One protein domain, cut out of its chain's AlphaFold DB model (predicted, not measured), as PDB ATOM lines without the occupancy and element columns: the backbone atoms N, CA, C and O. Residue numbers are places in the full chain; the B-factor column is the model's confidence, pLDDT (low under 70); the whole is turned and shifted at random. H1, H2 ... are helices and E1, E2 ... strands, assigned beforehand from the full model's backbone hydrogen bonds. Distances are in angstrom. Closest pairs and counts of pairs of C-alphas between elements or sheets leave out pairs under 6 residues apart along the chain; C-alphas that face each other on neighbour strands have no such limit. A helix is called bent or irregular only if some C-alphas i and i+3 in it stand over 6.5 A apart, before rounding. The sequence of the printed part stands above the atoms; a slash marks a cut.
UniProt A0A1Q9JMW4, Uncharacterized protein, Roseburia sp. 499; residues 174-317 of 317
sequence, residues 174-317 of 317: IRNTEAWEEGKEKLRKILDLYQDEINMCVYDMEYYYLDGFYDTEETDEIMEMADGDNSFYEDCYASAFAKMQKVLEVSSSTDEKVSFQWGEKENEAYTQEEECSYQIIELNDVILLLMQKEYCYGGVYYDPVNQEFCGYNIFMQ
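AT A GLANCE: This is residues 174 to 317 of the 317 residues of an uncharacterized protein of Roseburia sp. 499 (UniProt A0A1Q9JMW4). A strongly twisted sheet of four strands is covered on one face by a sharply bent helix H1 and by H3; the arm H1b and H3 lie side by side over the sheet, while H1a turns off at a right angle. The short H2 sits beyond the sheet at one end of the long axis, and a long stretch, residues 252 to 276, leads from H3 back to E1. The 144 printed residues hold, in order, H1 H2 H3 E1 E2 E3 E4, a mixed class, with the sheet E1 - E2 - E3 - E4 all antiparallel. The whole is compact, with a radius of gyration of the C-alphas of 16.1 A, yet elongated in outline, 50 by 30 by 29 A.

HOW THE PARTS SIT: Start at H1, residues 178 to 211, assigned by its hydrogen bonds as one helix but bent: C-alphas 193 and 196 are 8.4 A apart. Its arms, H1a (178 to 193) and H1b (196 to 211), are about perpendicular at 89 degrees. Next, H2, residues 219 to 225, is close to H1b but not clearly touching; the closest C-alphas, Asp 211 and Thr 219, are 6.7 A apart. H3, residues 231 to 251, touches H1b, closest C-alphas Cys 201 and Ala 240 at 5.0 A, with a shallow tilt of 12 degrees, opposite ways. H1a touches H3 with residues 186 to 190 alone, closest at Ile 190 and Ser 251, 6.2 A between C-alphas. Then come E1 (277 to 282), E2 (287 to 293), E3 (296 to 303) and E4 (308 to 314), a meander, each strand the antiparallel neighbour of the one before. Look for N 279 and O 290 at 2.8 A between E1 and E2, N 289 and O 300 at 2.9 A between E2 and E3, and N 301 and O 311 at 2.9 A between E3 and E4. H1b is on the sheet at a height of 7.2 A, across the strands; its closest C-alphas to E3 are Tyr 203 and Cys 296, 5.6 A. H3, on the same face, lies over E4. Every O i to N i+4 pair is within hydrogen-bond range in H1a, H2 and H3, and 11 of 12 in H1b.

IN THESE COORDINATES: Find C-alpha 178 at (-41.834, 7.223, -9.317), where H1a begins its 23.1 A; H1b spans 22.6 A. H2 is 9.7 A long, and H3 runs 29.8 A to C-alpha 251 at (-44.964, 24.985, -15.146). E1 measures 16.9 A, E2 19.7 A, E3 22.0 A and E4 18.7 A, ending at C-alpha 314, (-19.556, 25.957, -15.456).

THE WHOLE: The C-alphas farthest apart, Glu 178 and Glu 217, are 51.0 A apart. The printed part has no cut; its long link is H3 to E1, 25 residues. Mean pLDDT of the printed part is 73.1, under 70 at residues 207 to 235, 261 to 276, 294 to 296 and 316 to 317.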
ATOM      1  N   ILE A 174     -32.563   5.919  -5.984       83.50
ATOM      2  CA  ILE A 174     -33.638   6.905  -6.175       83.50
ATOM      3  C   ILE A 174     -34.088   7.046  -7.632       83.50
ATOM      4  O   ILE A 174     -35.263   7.296  -7.890       83.50
ATOM      5  N   ARG A 175     -33.204   6.760  -8.596       81.31
ATOM      6  CA  ARG A 175     -33.504   6.766 -10.039       81.31
ATOM      7  C   ARG A 175     -34.620   5.818 -10.458       81.31
ATOM      8  O   ARG A 175     -35.205   5.995 -11.516       81.31
ATOM      9  N   ASN A 176     -34.886   4.785  -9.659       85.94
ATOM     10  CA  ASN A 176     -35.934   3.807  -9.946       85.94
ATOM     11  C   ASN A 176     -37.266   4.152  -9.260       85.94
ATOM     12  O   ASN A 176     -38.177   3.321  -9.244       85.94
ATOM     13  N   THR A 177     -37.365   5.323  -8.630       89.25
ATOM     14  CA  THR A 177     -38.580   5.767  -7.942       89.25
ATOM     15  C   THR A 177     -39.519   6.495  -8.899       89.25
ATOM     16  O   THR A 177     -39.097   7.078  -9.893       89.25
ATOM     17  N   GLU A 178     -40.811   6.475  -8.578       93.69
ATOM     18  CA  GLU A 178     -41.834   7.223  -9.317       93.69
ATOM     19  C   GLU A 178     -41.581   8.737  -9.247       93.69
ATOM     20  O   GLU A 178     -41.646   9.405 -10.272       93.69
ATOM     21  N   ALA A 179     -41.170   9.249  -8.079       92.56
ATOM     22  CA  ALA A 179     -40.831  10.659  -7.885       92.56
ATOM     23  C   ALA A 179     -39.733  11.141  -8.850       92.56
ATOM     24  O   ALA A 179     -39.844  12.220  -9.421       92.56
ATOM     25  N   TRP A 180     -38.704  10.317  -9.088       90.19
ATOM     26  CA  TRP A 180     -37.647  10.636 -10.048       90.19
ATOM     27  C   TRP A 180     -38.171  10.751 -11.487       90.19
ATOM     28  O   TRP A 180     -37.818  11.685 -12.208       90.19
ATOM     29  N   GLU A 181     -39.022   9.817 -11.921       90.25
ATOM     30  CA  GLU A 181     -39.623   9.866 -13.260       90.25
ATOM     31  C   GLU A 181     -40.580  11.057 -13.421       90.25
ATOM     32  O   GLU A 181     -40.556  11.722 -14.457       90.25
ATOM     33  N   GLU A 182     -41.365  11.381 -12.390       92.00
ATOM     34  CA  GLU A 182     -42.223  12.571 -12.372       92.00
ATOM     35  C   GLU A 182     -41.407  13.867 -12.469       92.00
ATOM     36  O   GLU A 182     -41.728  14.742 -13.280       92.00
ATOM     37  N   GLY A 183     -40.323  13.982 -11.696       91.12
ATOM     38  CA  GLY A 183     -39.413  15.126 -11.759       91.12
ATOM     39  C   GLY A 183     -38.756  15.278 -13.127       91.12
ATOM     40  O   GLY A 183     -38.689  16.381 -13.668       91.12
ATOM     41  N   LYS A 184     -38.343  14.169 -13.751       89.50
ATOM     42  CA  LYS A 184     -37.815  14.184 -15.124       89.50
ATOM     43  C   LYS A 184     -38.824  14.693 -16.141       89.50
ATOM     44  O   LYS A 184     -38.461  15.496 -17.000       89.50
ATOM     45  N   GLU A 185     -40.065  14.224 -16.078       87.69
ATOM     46  CA  GLU A 185     -41.096  14.656 -17.022       87.69
ATOM     47  C   GLU A 185     -41.430  16.139 -16.834       87.69
ATOM     48  O   GLU A 185     -41.564  16.883 -17.809       87.69
ATOM     49  N   LYS A 186     -41.458  16.607 -15.581       89.50
ATOM     50  CA  LYS A 186     -41.595  18.031 -15.273       89.50
ATOM     51  C   LYS A 186     -40.440  18.852 -15.840       89.50
ATOM     52  O   LYS A 186     -40.699  19.869 -16.482       89.50
ATOM     53  N   LEU A 187     -39.193  18.410 -15.667       88.75
ATOM     54  CA  LEU A 187     -38.028  19.092 -16.236       88.75
ATOM     55  C   LEU A 187     -38.133  19.199 -17.764       88.75
ATOM     56  O   LEU A 187     -37.897  20.271 -18.311       88.75
ATOM     57  N   ARG A 188     -38.550  18.135 -18.461       85.00
ATOM     58  CA  ARG A 188     -38.747  18.180 -19.922       85.00
ATOM     59  C   ARG A 188     -39.779  19.211 -20.339       85.00
ATOM     60  O   ARG A 188     -39.500  20.034 -21.203       85.00
ATOM     61  N   LYS A 189     -40.939  19.207 -19.682       84.44
ATOM     62  CA  LYS A 189     -41.995  20.189 -19.941       84.44
ATOM     63  C   LYS A 189     -41.496  21.620 -19.721       84.44
ATOM     64  O   LYS A 189     -41.853  22.527 -20.470       84.44
ATOM     65  N   ILE A 190     -40.676  21.827 -18.695       87.12
ATOM     66  CA  ILE A 190     -40.062  23.124 -18.427       87.12
ATOM     67  C   ILE A 190     -39.118  23.518 -19.554       87.12
ATOM     68  O   ILE A 190     -39.210  24.645 -20.020       87.12
ATOM     69  N   LEU A 191     -38.253  22.621 -20.020       83.81
ATOM     70  CA  LEU A 191     -37.325  22.920 -21.110       83.81
ATOM     71  C   LEU A 191     -38.060  23.252 -22.414       83.81
ATOM     72  O   LEU A 191     -37.685  24.202 -23.093       83.81
ATOM     73  N   ASP A 192     -39.157  22.556 -22.716       81.12
ATOM     74  CA  ASP A 192     -39.969  22.830 -23.909       81.12
ATOM     75  C   ASP A 192     -40.590  24.239 -23.907       81.12
ATOM     76  O   ASP A 192     -40.803  24.830 -24.967       81.12
ATOM     77  N   LEU A 193     -40.895  24.788 -22.727       82.00
ATOM     78  CA  LEU A 193     -41.581  26.077 -22.588       82.00
ATOM     79  C   LEU A 193     -40.641  27.228 -22.204       82.00
ATOM     80  O   LEU A 193     -40.865  28.369 -22.614       82.00
ATOM     81  N   TYR A 194     -39.611  26.940 -21.414       85.19
ATOM     82  CA  TYR A 194     -38.862  27.914 -20.618       85.19
ATOM     83  C   TYR A 194     -37.337  27.736 -20.680       85.19
ATOM     84  O   TYR A 194     -36.629  28.242 -19.809       85.19
ATOM     85  N   GLN A 195     -36.805  27.019 -21.678       83.00
ATOM     86  CA  GLN A 195     -35.351  26.863 -21.840       83.00
ATOM     87  C   GLN A 195     -34.603  28.205 -21.877       83.00
ATOM     88  O   GLN A 195     -33.555  28.326 -21.254       83.00
ATOM     89  N   ASP A 196     -35.141  29.228 -22.543       80.94
ATOM     90  CA  ASP A 196     -34.464  30.522 -22.660       80.94
ATOM     91  C   ASP A 196     -34.441  31.248 -21.312       80.94
ATOM     92  O   ASP A 196     -33.436  31.843 -20.940       80.94
ATOM     93  N   GLU A 197     -35.523  31.147 -20.539       85.12
ATOM     94  CA  GLU A 197     -35.609  31.697 -19.190       85.12
ATOM     95  C   GLU A 197     -34.637  31.032 -18.214       85.12
ATOM     96  O   GLU A 197     -34.023  31.732 -17.409       85.12
ATOM     97  N   ILE A 198     -34.451  29.712 -18.300       86.94
ATOM     98  CA  ILE A 198     -33.429  29.022 -17.501       86.94
ATOM     99  C   ILE A 198     -32.037  29.441 -17.972       86.94
ATOM    100  O   ILE A 198     -31.219  29.819 -17.140       86.94
ATOM    101  N   ASN A 199     -31.780  29.458 -19.283       84.25
ATOM    102  CA  ASN A 199     -30.485  29.862 -19.830       84.25
ATOM    103  C   ASN A 199     -30.103  31.287 -19.411       84.25
ATOM    104  O   ASN A 199     -28.939  31.543 -19.137       84.25
ATOM    105  N   MET A 200     -31.062  32.215 -19.343       81.12
ATOM    106  CA  MET A 200     -30.812  33.566 -18.827       81.12
ATOM    107  C   MET A 200     -30.400  33.543 -17.356       81.12
ATOM    108  O   MET A 200     -29.451  34.220 -16.993       81.12
ATOM    109  N   CYS A 201     -31.050  32.731 -16.516       84.94
ATOM    110  CA  CYS A 201     -30.641  32.600 -15.114       84.94
ATOM    111  C   CYS A 201     -29.228  32.009 -14.994       84.94
ATOM    112  O   CYS A 201     -28.451  32.438 -14.147       84.94
ATOM    113  N   VAL A 202     -28.890  31.037 -15.847       84.94
ATOM    114  CA  VAL A 202     -27.545  30.448 -15.925       84.94
ATOM    115  C   VAL A 202     -26.514  31.486 -16.355       84.94
ATOM    116  O   VAL A 202     -25.469  31.585 -15.723       84.94
ATOM    117  N   TYR A 203     -26.827  32.284 -17.372       79.75
ATOM    118  CA  TYR A 203     -25.964  33.358 -17.848       79.75
ATOM    119  C   TYR A 203     -25.774  34.460 -16.801       79.75
ATOM    120  O   TYR A 203     -24.650  34.903 -16.608       79.75
ATOM    121  N   ASP A 204     -26.834  34.872 -16.097       77.06
ATOM    122  CA  ASP A 204     -26.734  35.839 -14.995       77.06
ATOM    123  C   ASP A 204     -25.762  35.307 -13.925       77.06
ATOM    124  O   ASP A 204     -24.864  36.020 -13.481       77.06
ATOM    125  N   MET A 205     -25.891  34.031 -13.541       78.94
ATOM    126  CA  MET A 205     -24.967  33.408 -12.588       78.94
ATOM    127  C   MET A 205     -23.539  33.357 -13.126       78.94
ATOM    128  O   MET A 205     -22.620  33.708 -12.402       78.94
ATOM    129  N   GLU A 206     -23.339  32.959 -14.380       75.81
ATOM    130  CA  GLU A 206     -22.023  32.949 -15.014       75.81
ATOM    131  C   GLU A 206     -21.413  34.357 -15.003       75.81
ATOM    132  O   GLU A 206     -20.394  34.580 -14.366       75.81
ATOM    133  N   TYR A 207     -22.084  35.342 -15.596       67.81
ATOM    134  CA  TYR A 207     -21.590  36.710 -15.737       67.81
ATOM    135  C   TYR A 207     -21.223  37.366 -14.396       67.81
ATOM    136  O   TYR A 207     -20.140  37.932 -14.267       67.81
ATOM    137  N   TYR A 208     -22.080  37.250 -13.376       63.09
ATOM    138  CA  TYR A 208     -21.829  37.890 -12.082       63.09
ATOM    139  C   TYR A 208     -20.836  37.124 -11.196       63.09
ATOM    140  O   TYR A 208     -20.157  37.751 -10.384       63.09
ATOM    141  N   TYR A 209     -20.697  35.800 -11.344       62.34
ATOM    142  CA  TYR A 209     -19.718  35.015 -10.574       62.34
ATOM    143  C   TYR A 209     -18.355  34.873 -11.263       62.34
ATOM    144  O   TYR A 209     -17.387  34.517 -10.588       62.34
ATOM    145  N   LEU A 210     -18.274  35.162 -12.567       55.25
ATOM    146  CA  LEU A 210     -17.024  35.299 -13.320       55.25
ATOM    147  C   LEU A 210     -16.229  36.542 -12.892       55.25
ATOM    148  O   LEU A 210     -15.010  36.454 -12.794       55.25
ATOM    149  N   ASP A 211     -16.910  37.661 -12.621       49.97
ATOM    150  CA  ASP A 211     -16.274  38.930 -12.223       49.97
ATOM    151  C   ASP A 211     -16.266  39.142 -10.699       49.97
ATOM    152  O   ASP A 211     -15.353  39.740 -10.145       49.97
ATOM    153  N   GLY A 212     -17.278  38.630  -9.992       47.44
ATOM    154  CA  GLY A 212     -17.614  39.036  -8.625       47.44
ATOM    155  C   GLY A 212     -17.073  38.214  -7.463       47.44
ATOM    156  O   GLY A 212     -17.388  38.485  -6.294       47.44
ATOM    157  N   PHE A 213     -16.324  37.143  -7.737       52.94
ATOM    158  CA  PHE A 213     -15.827  36.289  -6.657       52.94
ATOM    159  C   PHE A 213     -14.790  37.028  -5.787       52.94
ATOM    160  O   PHE A 213     -14.706  36.737  -4.592       52.94
ATOM    161  N   TYR A 214     -14.134  38.061  -6.339       51.47
ATOM    162  CA  TYR A 214     -13.168  38.943  -5.673       51.47
ATOM    163  C   TYR A 214     -13.433  40.429  -5.939       51.47
ATOM    164  O   TYR A 214     -14.061  40.792  -6.925       51.47
ATOM    165  N   ASP A 215     -12.911  41.264  -5.043       49.41
ATOM    166  CA  ASP A 215     -12.913  42.726  -5.107       49.41
ATOM    167  C   ASP A 215     -11.674  43.217  -5.890       49.41
ATOM    168  O   ASP A 215     -10.602  43.471  -5.345       49.41
ATOM    169  N   THR A 216     -11.771  43.214  -7.215       46.41
ATOM    170  CA  THR A 216     -10.840  43.844  -8.167       46.41
ATOM    171  C   THR A 216     -11.234  45.303  -8.495       46.41
ATOM    172  O   THR A 216     -12.396  45.683  -8.374       46.41
ATOM    173  N   GLU A 217     -10.301  46.123  -9.002       44.41
ATOM    174  CA  GLU A 217     -10.604  47.492  -9.493       44.41
ATOM    175  C   GLU A 217     -11.667  47.518 -10.626       44.41
ATOM    176  O   GLU A 217     -12.251  48.565 -10.891       44.41
ATOM    177  N   GLU A 218     -11.936  46.397 -11.312       43.53
ATOM    178  CA  GLU A 218     -13.025  46.278 -12.305       43.53
ATOM    179  C   GLU A 218     -14.379  45.977 -11.636       43.53
ATOM    180  O   GLU A 218     -15.412  46.521 -12.036       43.53
ATOM    181  N   THR A 219     -14.385  45.204 -10.547       48.47
ATOM    182  CA  THR A 219     -15.567  45.062  -9.683       48.47
ATOM    183  C   THR A 219     -15.927  46.346  -8.956       48.47
ATOM    184  O   THR A 219     -17.106  46.509  -8.680       48.47
ATOM    185  N   ASP A 220     -15.003  47.289  -8.740       43.25
ATOM    186  CA  ASP A 220     -15.346  48.632  -8.252       43.25
ATOM    187  C   ASP A 220     -16.308  49.360  -9.212       43.25
ATOM    188  O   ASP A 220     -17.205  50.057  -8.750       43.25
ATOM    189  N   GLU A 221     -16.210  49.172 -10.537       44.66
ATOM    190  CA  GLU A 221     -17.158  49.780 -11.491       44.66
ATOM    191  C   GLU A 221     -18.543  49.101 -11.449       44.66
ATOM    192  O   GLU A 221     -19.571  49.765 -11.624       44.66
ATOM    193  N   ILE A 222     -18.598  47.790 -11.175       47.25
ATOM    194  CA  ILE A 222     -19.852  47.033 -10.994       47.25
ATOM    195  C   ILE A 222     -20.474  47.332  -9.615       47.25
ATOM    196  O   ILE A 222     -21.685  47.549  -9.516       47.25
ATOM    197  N   MET A 223     -19.657  47.430  -8.566       40.38
ATOM    198  CA  MET A 223     -20.038  47.793  -7.199       40.38
ATOM    199  C   MET A 223     -20.401  49.282  -7.068       40.38
ATOM    200  O   MET A 223     -21.304  49.610  -6.298       40.38
ATOM    201  N   GLU A 224     -19.806  50.188  -7.856       44.16
ATOM    202  CA  GLU A 224     -20.238  51.595  -7.963       44.16
ATOM    203  C   GLU A 224     -21.655  51.706  -8.553       44.16
ATOM    204  O   GLU A 224     -22.394  52.636  -8.217       44.16
ATOM    205  N   MET A 225     -22.079  50.756  -9.400       45.28
ATOM    206  CA  MET A 225     -23.475  50.663  -9.850       45.28
ATOM    207  C   MET A 225     -24.405  50.024  -8.807       45.28
ATOM    208  O   MET A 225     -25.619  50.237  -8.877       45.28
ATOM    209  N   ALA A 226     -23.850  49.285  -7.845       43.34
ATOM    210  CA  ALA A 226     -24.548  48.545  -6.798       43.34
ATOM    211  C   ALA A 226     -24.239  49.086  -5.387       43.34
ATOM    212  O   ALA A 226     -24.010  48.317  -4.467       43.34
ATOM    213  N   ASP A 227     -24.215  50.414  -5.212       40.06
ATOM    214  CA  ASP A 227     -24.178  51.121  -3.911       40.06
ATOM    215  C   ASP A 227     -23.167  50.574  -2.860       40.06
ATOM    216  O   ASP A 227     -23.353  50.762  -1.657       40.06
ATOM    217  N   GLY A 228     -22.074  49.936  -3.305       41.09
ATOM    218  CA  GLY A 228     -20.973  49.452  -2.463       41.09
ATOM    219  C   GLY A 228     -21.312  48.349  -1.450       41.09
ATOM    220  O   GLY A 228     -20.644  48.279  -0.418       41.09
ATOM    221  N   ASP A 229     -22.337  47.522  -1.690       43.69
ATOM    222  CA  ASP A 229     -22.754  46.466  -0.754       43.69
ATOM    223  C   ASP A 229     -22.416  45.053  -1.276       43.69
ATOM    224  O   ASP A 229     -22.833  44.652  -2.364       43.69
ATOM    225  N   ASN A 230     -21.683  44.266  -0.472       46.78
ATOM    226  CA  ASN A 230     -21.318  42.869  -0.768       46.78
ATOM    227  C   ASN A 230     -22.542  41.939  -0.909       46.78
ATOM    228  O   ASN A 230     -22.408  40.820  -1.408       46.78
ATOM    229  N   SER A 231     -23.730  42.414  -0.515       50.78
ATOM    230  CA  SER A 231     -25.023  41.750  -0.709       50.78
ATOM    231  C   SER A 231     -25.369  41.502  -2.181       50.78
ATOM    232  O   SER A 231     -26.102  40.563  -2.476       50.78
ATOM    233  N   PHE A 232     -24.795  42.262  -3.124       52.12
ATOM    234  CA  PHE A 232     -25.140  42.171  -4.546       52.12
ATOM    235  C   PHE A 232     -24.928  40.773  -5.155       52.12
ATOM    236  O   PHE A 232     -25.756  40.309  -5.935       52.12
ATOM    237  N   TYR A 233     -23.855  40.062  -4.793       56.22
ATOM    238  CA  TYR A 233     -23.551  38.749  -5.382       56.22
ATOM    239  C   TYR A 233     -24.410  37.625  -4.811       56.22
ATOM    240  O   TYR A 233     -24.928  36.798  -5.563       56.22
ATOM    241  N   GLU A 234     -24.601  37.622  -3.491       58.38
ATOM    242  CA  GLU A 234     -25.554  36.730  -2.825       58.38
ATOM    243  C   GLU A 234     -26.960  36.943  -3.389       58.38
ATOM    244  O   GLU A 234     -27.651  35.976  -3.725       58.38
ATOM    245  N   ASP A 235     -27.330  38.208  -3.598       67.56
ATOM    246  CA  ASP A 235     -28.575  38.599  -4.240       67.56
ATOM    247  C   ASP A 235     -28.648  38.101  -5.687       67.56
ATOM    248  O   ASP A 235     -29.713  37.650  -6.097       67.56
ATOM    249  N   CYS A 236     -27.559  38.096  -6.463       73.31
ATOM    250  CA  CYS A 236     -27.549  37.567  -7.832       73.31
ATOM    251  C   CYS A 236     -27.832  36.056  -7.884       73.31
ATOM    252  O   CYS A 236     -28.715  35.637  -8.637       73.31
ATOM    253  N   TYR A 237     -27.150  35.231  -7.081       80.81
ATOM    254  CA  TYR A 237     -27.415  33.782  -7.044       80.81
ATOM    255  C   TYR A 237     -28.787  33.467  -6.468       80.81
ATOM    256  O   TYR A 237     -29.556  32.720  -7.077       80.81
ATOM    257  N   ALA A 238     -29.139  34.076  -5.335       82.56
ATOM    258  CA  ALA A 238     -30.453  33.893  -4.734       82.56
ATOM    259  C   ALA A 238     -31.573  34.353  -5.682       82.56
ATOM    260  O   ALA A 238     -32.582  33.661  -5.821       82.56
ATOM    261  N   SER A 239     -31.387  35.471  -6.393       83.25
ATOM    262  CA  SER A 239     -32.325  35.979  -7.400       83.25
ATOM    263  C   SER A 239     -32.443  35.036  -8.594       83.25
ATOM    264  O   SER A 239     -33.564  34.700  -8.980       83.25
ATOM    265  N   ALA A 240     -31.330  34.541  -9.145       85.94
ATOM    266  CA  ALA A 240     -31.350  33.581 -10.249       85.94
ATOM    267  C   ALA A 240     -32.103  32.298  -9.861       85.94
ATOM    268  O   ALA A 240     -33.004  31.859 -10.582       85.94
ATOM    269  N   PHE A 241     -31.826  31.738  -8.680       88.69
ATOM    270  CA  PHE A 241     -32.553  30.571  -8.177       88.69
ATOM    271  C   PHE A 241     -34.020  30.873  -7.862       88.69
ATOM    272  O   PHE A 241     -34.883  30.049  -8.162       88.69
ATOM    273  N   ALA A 242     -34.352  32.062  -7.356       87.31
ATOM    274  CA  ALA A 242     -35.741  32.475  -7.158       87.31
ATOM    275  C   ALA A 242     -36.505  32.613  -8.489       87.31
ATOM    276  O   ALA A 242     -37.666  32.194  -8.586       87.31
ATOM    277  N   LYS A 243     -35.865  33.150  -9.541       89.12
ATOM    278  CA  LYS A 243     -36.417  33.197 -10.906       89.12
ATOM    279  C   LYS A 243     -36.684  31.771 -11.412       89.12
ATOM    280  O   LYS A 243     -37.801  31.485 -11.853       89.12
ATOM    281  N   MET A 244     -35.716  30.860 -11.274       90.56
ATOM    282  CA  MET A 244     -35.859  29.452 -11.673       90.56
ATOM    283  C   MET A 244     -36.939  28.707 -10.872       90.56
ATOM    284  O   MET A 244     -37.737  27.966 -11.450       90.56
ATOM    285  N   GLN A 245     -37.047  28.950  -9.566       89.12
ATOM    286  CA  GLN A 245     -38.097  28.373  -8.726       89.12
ATOM    287  C   GLN A 245     -39.489  28.823  -9.176       89.12
ATOM    288  O   GLN A 245     -40.422  28.025  -9.267       89.12
ATOM    289  N   LYS A 246     -39.635  30.090  -9.565       88.44
ATOM    290  CA  LYS A 246     -40.896  30.592 -10.112       88.44
ATOM    291  C   LYS A 246     -41.246  29.948 -11.462       88.44
ATOM    292  O   LYS A 246     -42.423  29.700 -11.726       88.44
ATOM    293  N   VAL A 247     -40.257  29.615 -12.298       88.69
ATOM    294  CA  VAL A 247     -40.469  28.811 -13.521       88.69
ATOM    295  C   VAL A 247     -40.977  27.400 -13.171       88.69
ATOM    296  O   VAL A 247     -41.947  26.919 -13.769       88.69
ATOM    297  N   LEU A 248     -40.387  26.755 -12.158       87.56
ATOM    298  CA  LEU A 248     -40.822  25.444 -11.651       87.56
ATOM    299  C   LEU A 248     -42.269  25.466 -11.124       87.56
ATOM    300  O   LEU A 248     -43.048  24.541 -11.377       87.56
ATOM    301  N   GLU A 249     -42.661  26.525 -10.420       86.81
ATOM    302  CA  GLU A 249     -44.017  26.687  -9.887       86.81
ATOM    303  C   GLU A 249     -45.051  26.907 -10.996       86.81
ATOM    304  O   GLU A 249     -46.090  26.240 -11.032       86.81
ATOM    305  N   VAL A 250     -44.764  27.801 -11.947       83.56
ATOM    306  CA  VAL A 250     -45.698  28.127 -13.036       83.56
ATOM    307  C   VAL A 250     -45.915  26.933 -13.962       83.56
ATOM    308  O   VAL A 250     -47.064  26.629 -14.292       83.56
ATOM    309  N   SER A 251     -44.858  26.199 -14.317       77.25
ATOM    310  CA  SER A 251     -44.964  24.985 -15.146       77.25
ATOM    311  C   SER A 251     -45.809  23.872 -14.507       77.25
ATOM    312  O   SER A 251     -46.369  23.028 -15.213       77.25
ATOM    313  N   SER A 252     -45.962  23.900 -13.180       76.62
ATOM    314  CA  SER A 252     -46.846  22.988 -12.443       76.62
ATOM    315  C   SER A 252     -48.326  23.399 -12.532       76.62
ATOM    316  O   SER A 252     -49.208  22.589 -12.258       76.62
ATOM    317  N   SER A 253     -48.613  24.649 -12.913       75.38
ATOM    318  CA  SER A 253     -49.960  25.246 -12.905       75.38
ATOM    319  C   SER A 253     -50.624  25.363 -14.283       75.38
ATOM    320  O   SER A 253     -51.846  25.494 -14.362       75.38
ATOM    321  N   THR A 254     -49.844  25.322 -15.366       73.88
ATOM    322  CA  THR A 254     -50.333  25.493 -16.741       73.88
ATOM    323  C   THR A 254     -49.470  24.727 -17.746       73.88
ATOM    324  O   THR A 254     -48.294  24.460 -17.496       73.88
ATOM    325  N   ASP A 255     -50.061  24.349 -18.881       75.88
ATOM    326  CA  ASP A 255     -49.367  23.759 -20.039       75.88
ATOM    327  C   ASP A 255     -48.975  24.816 -21.091       75.88
ATOM    328  O   ASP A 255     -48.385  24.488 -22.116       75.88
ATOM    329  N   GLU A 256     -49.300  26.088 -20.849       77.38
ATOM    330  CA  GLU A 256     -49.016  27.200 -21.760       77.38
ATOM    331  C   GLU A 256     -47.862  28.070 -21.251       77.38
ATOM    332  O   GLU A 256     -47.763  28.348 -20.052       77.38
ATOM    333  N   LYS A 257     -47.024  28.562 -22.175       77.56
ATOM    334  CA  LYS A 257     -45.942  29.498 -21.849       77.56
ATOM    335  C   LYS A 257     -46.522  30.802 -21.297       77.56
ATOM    336  O   LYS A 257     -47.240  31.527 -21.984       77.56
ATOM    337  N   VAL A 258     -46.155  31.118 -20.063       80.19
ATOM    338  CA  VAL A 258     -46.433  32.411 -19.422       80.19
ATOM    339  C   VAL A 258     -45.231  33.326 -19.612       80.19
ATOM    340  O   VAL A 258     -44.109  32.940 -19.309       80.19
ATOM    341  N   SER A 259     -45.461  34.545 -20.092       75.62
ATOM    342  CA  SER A 259     -44.401  35.550 -20.188       75.62
ATOM    343  C   SER A 259     -43.956  35.990 -18.798       75.62
ATOM    344  O   SER A 259     -44.776  36.406 -17.975       75.62
ATOM    345  N   PHE A 260     -42.648  35.956 -18.567       71.88
ATOM    346  CA  PHE A 260     -42.041  36.614 -17.424       71.88
ATOM    347  C   PHE A 260     -41.515  37.992 -17.828       71.88
ATOM    348  O   PHE A 260     -40.874  38.140 -18.864       71.88
ATOM    349  N   GLN A 261     -41.801  39.003 -17.009       67.75
ATOM    350  CA  GLN A 261     -41.168  40.314 -17.107       67.75
ATOM    351  C   GLN A 261     -40.154  40.426 -15.979       67.75
ATOM    352  O   GLN A 261     -40.505  40.728 -14.837       67.75
ATOM    353  N   TRP A 262     -38.906  40.136 -16.312       68.06
ATOM    354  CA  TRP A 262     -37.750  40.390 -15.473       68.06
ATOM    355  C   TRP A 262     -37.115  41.677 -16.022       68.06
ATOM    356  O   TRP A 262     -36.742  41.677 -17.182       68.06
ATOM    357  N   GLY A 263     -37.173  42.795 -15.280       55.38
ATOM    358  CA  GLY A 263     -36.488  44.084 -15.546       55.38
ATOM    359  C   GLY A 263     -36.540  44.741 -16.954       55.38
ATOM    360  O   GLY A 263     -36.345  44.125 -17.993       55.38
ATOM    361  N   GLU A 264     -36.687  46.072 -17.035       43.50
ATOM    362  CA  GLU A 264     -36.654  46.785 -18.337       43.50
ATOM    363  C   GLU A 264     -35.274  46.745 -19.038       43.50
ATOM    364  O   GLU A 264     -35.225  46.749 -20.265       43.50
ATOM    365  N   LYS A 265     -34.160  46.654 -18.294       48.19
ATOM    366  CA  LYS A 265     -32.792  46.582 -18.857       48.19
ATOM    367  C   LYS A 265     -32.363  45.178 -19.307       48.19
ATOM    368  O   LYS A 265     -31.473  45.069 -20.144       48.19
ATOM    369  N   GLU A 266     -33.006  44.125 -18.802       49.62
ATOM    370  CA  GLU A 266     -32.723  42.728 -19.175       49.62
ATOM    371  C   GLU A 266     -33.292  42.371 -20.563       49.62
ATOM    372  O   GLU A 266     -32.982  41.317 -21.091       49.62
ATOM    373  N   ASN A 267     -34.103  43.226 -21.201       43.31
ATOM    374  CA  ASN A 267     -34.783  42.887 -22.460       43.31
ATOM    375  C   ASN A 267     -34.050  43.321 -23.747       43.31
ATOM    376  O   ASN A 267     -34.356  42.799 -24.819       43.31
ATOM    377  N   GLU A 268     -33.101  44.263 -23.695       42.47
ATOM    378  CA  GLU A 268     -32.493  44.822 -24.919       42.47
ATOM    379  C   GLU A 268     -31.280  44.023 -25.437       42.47
ATOM    380  O   GLU A 268     -31.058  43.987 -26.648       42.47
ATOM    381  N   ALA A 269     -30.540  43.320 -24.569       45.53
ATOM    382  CA  ALA A 269     -29.341  42.558 -24.956       45.53
ATOM    383  C   ALA A 269     -29.633  41.179 -25.590       45.53
ATOM    384  O   ALA A 269     -28.772  40.615 -26.258       45.53
ATOM    385  N   TYR A 270     -30.850  40.648 -25.434       50.66
ATOM    386  CA  TYR A 270     -31.168  39.235 -25.703       50.66
ATOM    387  C   TYR A 270     -32.000  38.999 -26.975       50.66
ATOM    388  O   TYR A 270     -32.563  37.925 -27.174       50.66
ATOM    389  N   THR A 271     -32.084  39.992 -27.863       45.53
ATOM    390  CA  THR A 271     -32.938  39.956 -29.068       45.53
ATOM    391  C   THR A 271     -32.352  39.184 -30.263       45.53
ATOM    392  O   THR A 271     -32.899  39.283 -31.362       45.53
ATOM    393  N   GLN A 272     -31.288  38.388 -30.093       46.03
ATOM    394  CA  GLN A 272     -30.785  37.524 -31.170       46.03
ATOM    395  C   GLN A 272     -31.436  36.128 -31.163       46.03
ATOM    396  O   GLN A 272     -31.471  35.431 -30.147       46.03
ATOM    397  N   GLU A 273     -31.949  35.754 -32.342       46.94
ATOM    398  CA  GLU A 273     -32.745  34.565 -32.696       46.94
ATOM    399  C   GLU A 273     -31.987  33.218 -32.619       46.94
ATOM    400  O   GLU A 273     -32.359  32.268 -33.306       46.94
ATOM    401  N   GLU A 274     -30.921  33.094 -31.824       54.41
ATOM    402  CA  GLU A 274     -30.242  31.801 -31.677       54.41
ATOM    403  C   GLU A 274     -30.957  30.912 -30.651       54.41
ATOM    404  O   GLU A 274     -31.189  31.309 -29.500       54.41
ATOM    405  N   GLU A 275     -31.328  29.703 -31.089       62.16
ATOM    406  CA  GLU A 275     -31.939  28.679 -30.240       62.16
ATOM    407  C   GLU A 275     -30.954  28.255 -29.143       62.16
ATOM    408  O   GLU A 275     -29.842  27.816 -29.431       62.16
ATOM    409  N   CYS A 276     -31.383  28.329 -27.880       69.31
ATOM    410  CA  CYS A 276     -30.662  27.702 -26.780       69.31
ATOM    411  C   CYS A 276     -30.534  26.189 -27.039       69.31
ATOM    412  O   CYS A 276     -31.517  25.505 -27.355       69.31
ATOM    413  N   SER A 277     -29.316  25.666 -26.904       73.69
ATOM    414  CA  SER A 277     -29.050  24.230 -26.940       73.69
ATOM    415  C   SER A 277     -28.809  23.723 -25.523       73.69
ATOM    416  O   SER A 277     -28.229  24.417 -24.693       73.69
ATOM    417  N   TYR A 278     -29.284  22.516 -25.224       76.06
ATOM    418  CA  TYR A 278     -29.085  21.914 -23.912       76.06
ATOM    419  C   TYR A 278     -28.759  20.426 -24.006       76.06
ATOM    420  O   TYR A 278     -29.086  19.742 -24.987       76.06
ATOM    421  N   GLN A 279     -28.139  19.919 -22.945       75.56
ATOM    422  CA  GLN A 279     -27.871  18.509 -22.724       75.56
ATOM    423  C   GLN A 279     -28.239  18.107 -21.299       75.56
ATOM    424  O   GLN A 279     -27.942  18.805 -20.337       75.56
ATOM    425  N   ILE A 280     -28.883  16.951 -21.172       79.38
ATOM    426  CA  ILE A 280     -29.319  16.381 -19.900       79.38
ATOM    427  C   ILE A 280     -28.418  15.192 -19.571       79.38
ATOM    428  O   ILE A 280     -28.396  14.185 -20.292       79.38
ATOM    429  N   ILE A 281     -27.695  15.309 -18.463       78.75
ATOM    430  CA  ILE A 281     -26.828  14.269 -17.920       78.75
ATOM    431  C   ILE A 281     -27.479  13.733 -16.649       78.75
ATOM    432  O   ILE A 281     -27.565  14.425 -15.638       78.75
ATOM    433  N   GLU A 282     -27.926  12.478 -16.684       77.75
ATOM    434  CA  GLU A 282     -28.407  11.812 -15.476       77.75
ATOM    435  C   GLU A 282     -27.207  11.310 -14.669       77.75
ATOM    436  O   GLU A 282     -26.505  10.382 -15.098       77.75
ATOM    437  N   LEU A 283     -26.989  11.921 -13.505       79.88
ATOM    438  CA  LEU A 283     -26.103  11.403 -12.469       79.88
ATOM    439  C   LEU A 283     -26.901  10.426 -11.589       79.88
ATOM    440  O   LEU A 283     -28.031  10.047 -11.915       79.88
ATOM    441  N   ASN A 284     -26.296   9.911 -10.524       75.75
ATOM    442  CA  ASN A 284     -26.941   8.878  -9.712       75.75
ATOM    443  C   ASN A 284     -28.029   9.434  -8.786       75.75
ATOM    444  O   ASN A 284     -29.039   8.770  -8.557       75.75
ATOM    445  N   ASP A 285     -27.823  10.656  -8.318       79.88
ATOM    446  CA  ASP A 285     -28.579  11.351  -7.283       79.88
ATOM    447  C   ASP A 285     -29.222  12.657  -7.783       79.88
ATOM    448  O   ASP A 285     -30.131  13.186  -7.148       79.88
ATOM    449  N   VAL A 286     -28.801  13.151  -8.948       88.00
ATOM    450  CA  VAL A 286     -29.224  14.441  -9.505       88.00
ATOM    451  C   VAL A 286     -29.181  14.422 -11.037       88.00
ATOM    452  O   VAL A 286     -28.584  13.538 -11.658       88.00
ATOM    453  N   ILE A 287     -29.805  15.405 -11.674       87.12
ATOM    454  CA  ILE A 287     -29.669  15.663 -13.107       87.12
ATOM    455  C   ILE A 287     -28.841  16.925 -13.302       87.12
ATOM    456  O   ILE A 287     -29.159  17.965 -12.741       87.12
ATOM    457  N   LEU A 288     -27.798  16.848 -14.124       88.38
ATOM    458  CA  LEU A 288     -27.053  18.016 -14.576       88.38
ATOM    459  C   LEU A 288     -27.586  18.439 -15.948       88.38
ATOM    460  O   LEU A 288     -27.467  17.698 -16.928       88.38
ATOM    461  N   LEU A 289     -28.191  19.623 -16.002       87.44
ATOM    462  CA  LEU A 289     -28.624  20.276 -17.230       87.44
ATOM    463  C   LEU A 289     -27.522  21.230 -17.684       87.44
ATOM    464  O   LEU A 289     -27.264  22.217 -17.010       87.44
ATOM    465  N   LEU A 290     -26.901  20.950 -18.822       84.44
ATOM    466  CA  LEU A 290     -25.929  21.835 -19.457       84.44
ATOM    467  C   LEU A 290     -26.630  22.662 -20.520       84.44
ATOM    468  O   LEU A 290     -27.394  22.106 -21.309       84.44
ATOM    469  N   MET A 291     -26.378  23.965 -20.537       81.69
ATOM    470  CA  MET A 291     -27.004  24.904 -21.458       81.69
ATOM    471  C   MET A 291     -25.925  25.686 -22.198       81.69
ATOM    472  O   MET A 291     -24.922  26.084 -21.615       81.69
ATOM    473  N   GLN A 292     -26.122  25.866 -23.500       75.06
ATOM    474  CA  GLN A 292     -25.190  26.574 -24.361       75.06
ATOM    475  C   GLN A 292     -25.937  27.531 -25.292       75.06
ATOM    476  O   GLN A 292     -26.844  27.122 -26.033       75.06
ATOM    477  N   LYS A 293     -25.496  28.794 -25.285       72.50
ATOM    478  CA  LYS A 293     -25.914  29.855 -26.217       72.50
ATOM    479  C   LYS A 293     -24.817  30.918 -26.323       72.50
ATOM    480  O   LYS A 293     -24.520  31.498 -25.293       72.50
ATOM    481  N   GLU A 294     -24.267  31.171 -27.521       66.69
ATOM    482  CA  GLU A 294     -23.143  32.084 -27.891       66.69
ATOM    483  C   GLU A 294     -21.999  32.284 -26.863       66.69
ATOM    484  O   GLU A 294     -20.850  31.945 -27.147       66.69
ATOM    485  N   TYR A 295     -22.301  32.843 -25.688       61.94
ATOM    486  CA  TYR A 295     -21.376  33.211 -24.611       61.94
ATOM    487  C   TYR A 295     -21.702  32.569 -23.251       61.94
ATOM    488  O   TYR A 295     -21.055  32.908 -22.270       61.94
ATOM    489  N   CYS A 296     -22.700  31.684 -23.176       67.31
ATOM    490  CA  CYS A 296     -23.057  30.951 -21.964       67.31
ATOM    491  C   CYS A 296     -22.591  29.497 -22.064       67.31
ATOM    492  O   CYS A 296     -23.009  28.788 -22.988       67.31
ATOM    493  N   TYR A 297     -21.768  29.064 -21.107       75.75
ATOM    494  CA  TYR A 297     -21.287  27.687 -20.954       75.75
ATOM    495  C   TYR A 297     -21.541  27.202 -19.522       75.75
ATOM    496  O   TYR A 297     -20.652  26.735 -18.805       75.75
ATOM    497  N   GLY A 298     -22.796  27.332 -19.093       81.50
ATOM    498  CA  GLY A 298     -23.221  27.018 -17.738       81.50
ATOM    499  C   GLY A 298     -24.270  25.915 -17.674       81.50
ATOM    500  O   GLY A 298     -24.977  25.585 -18.625       81.50
ATOM    501  N   GLY A 299     -24.389  25.321 -16.502       87.12
ATOM    502  CA  GLY A 299     -25.346  24.276 -16.223       87.12
ATOM    503  C   GLY A 299     -25.899  24.386 -14.819       87.12
ATOM    504  O   GLY A 299     -25.341  25.059 -13.958       87.12
ATOM    505  N   VAL A 300     -27.014  23.708 -14.589       91.50
ATOM    506  CA  VAL A 300     -27.686  23.663 -13.291       91.50
ATOM    507  C   VAL A 300     -27.930  22.229 -12.870       91.50
ATOM    508  O   VAL A 300     -28.272  21.363 -13.681       91.50
ATOM    509  N   TYR A 301     -27.748  21.986 -11.580       92.56
ATOM    510  CA  TYR A 301     -28.124  20.737 -10.943       92.56
ATOM    511  C   TYR A 301     -29.609  20.791 -10.595       92.56
ATOM    512  O   TYR A 301     -30.081  21.760 -10.003       92.56
ATOM    513  N   TYR A 302     -30.343  19.754 -10.976       93.56
ATOM    514  CA  TYR A 302     -31.768  19.587 -10.733       93.56
ATOM    515  C   TYR A 302     -32.006  18.297  -9.955       93.56
ATOM    516  O   TYR A 302     -31.679  17.216 -10.448       93.56
ATOM    517  N   ASP A 303     -32.586  18.412  -8.764       93.62
ATOM    518  CA  ASP A 303     -33.046  17.297  -7.939       93.62
ATOM    519  C   ASP A 303     -34.438  16.857  -8.422       93.62
ATOM    520  O   ASP A 303     -35.420  17.573  -8.200       93.62
ATOM    521  N   PRO A 304     -34.579  15.682  -9.064       91.06
ATOM    522  CA  PRO A 304     -35.871  15.243  -9.583       91.06
ATOM    523  C   PRO A 304     -36.847  14.810  -8.487       91.06
ATOM    524  O   PRO A 304     -38.052  14.819  -8.716       91.06
ATOM    525  N   VAL A 305     -36.354  14.425  -7.307       92.88
ATOM    526  CA  VAL A 305     -37.193  13.944  -6.204       92.88
ATOM    527  C   VAL A 305     -37.889  15.119  -5.526       92.88
ATOM    528  O   VAL A 305     -39.107  15.082  -5.343       92.88
ATOM    529  N   ASN A 306     -37.142  16.177  -5.204       92.12
ATOM    530  CA  ASN A 306     -37.712  17.409  -4.646       92.12
ATOM    531  C   ASN A 306     -38.250  18.365  -5.723       92.12
ATOM    532  O   ASN A 306     -39.033  19.262  -5.417       92.12
ATOM    533  N   GLN A 307     -37.885  18.138  -6.987       92.50
ATOM    534  CA  GLN A 307     -38.239  18.962  -8.141       92.50
ATOM    535  C   GLN A 307     -37.739  20.408  -8.031       92.50
ATOM    536  O   GLN A 307     -38.469  21.344  -8.367       92.50
ATOM    537  N   GLU A 308     -36.494  20.575  -7.594       93.12
ATOM    538  CA  GLU A 308     -35.846  21.866  -7.344       93.12
ATOM    539  C   GLU A 308     -34.460  21.930  -7.995       93.12
ATOM    540  O   GLU A 308     -33.809  20.905  -8.209       93.12
ATOM    541  N   PHE A 309     -33.999  23.136  -8.328       94.00
ATOM    542  CA  PHE A 309     -32.605  23.333  -8.720       94.00
ATOM    543  C   PHE A 309     -31.747  23.458  -7.462       94.00
ATOM    544  O   PHE A 309     -32.056  24.265  -6.592       94.00
ATOM    545  N   CYS A 310     -30.662  22.691  -7.389       93.38
ATOM    546  CA  CYS A 310     -29.839  22.522  -6.187       93.38
ATOM    547  C   CYS A 310     -28.358  22.879  -6.399       93.38
ATOM    548  O   CYS A 310     -27.485  22.513  -5.607       93.38
ATOM    549  N   GLY A 311     -28.045  23.568  -7.497       92.12
ATOM    550  CA  GLY A 311     -26.685  24.001  -7.772       92.12
ATOM    551  C   GLY A 311     -26.437  24.446  -9.204       92.12
ATOM    552  O   GLY A 311     -27.324  24.415 -10.057       92.12
ATOM    553  N   TYR A 312     -25.192  24.823  -9.453       89.88
ATOM    554  CA  TYR A 312     -24.691  25.404 -10.686       89.88
ATOM    555  C   TYR A 312     -23.350  24.772 -11.090       89.88
ATOM    556  O   TYR A 312     -22.581  24.318 -10.240       89.88
ATOM    557  N   ASN A 313     -23.061  24.736 -12.389       87.75
ATOM    558  CA  ASN A 313     -21.830  24.182 -12.935       87.75
ATOM    559  C   ASN A 313     -21.397  24.889 -14.224       87.75
ATOM    560  O   ASN A 313     -22.067  24.751 -15.242       87.75
ATOM    561  N   ILE A 314     -20.232  25.524 -14.226       82.75
ATOM    562  CA  ILE A 314     -19.556  25.957 -15.456       82.75
ATOM    563  C   ILE A 314     -18.967  24.734 -16.144       82.75
ATOM    564  O   ILE A 314     -18.383  23.862 -15.497       82.75
ATOM    565  N   PHE A 315     -19.091  24.670 -17.462       75.25
ATOM    566  CA  PHE A 315     -18.356  23.713 -18.274       75.25
ATOM    567  C   PHE A 315     -17.525  24.445 -19.326       75.25
ATOM    568  O   PHE A 315     -17.789  25.587 -19.676       75.25
ATOM    569  N   MET A 316     -16.482  23.779 -19.810       67.62
ATOM    570  CA  MET A 316     -15.611  24.301 -20.859       67.62
ATOM    571  C   MET A 316     -15.715  23.417 -22.102       67.62
ATOM    572  O   MET A 316     -15.987  22.217 -21.981       67.62
ATOM    573  N   GLN A 317     -15.475  24.019 -23.267       57.22
ATOM    574  CA  GLN A 317     -15.235  23.332 -24.540       57.22
ATOM    575  C   GLN A 317     -13.742  23.318 -24.864       57.22
ATOM    576  O   GLN A 317     -13.078  24.357 -24.650       57.22
TER     577      GLN A 317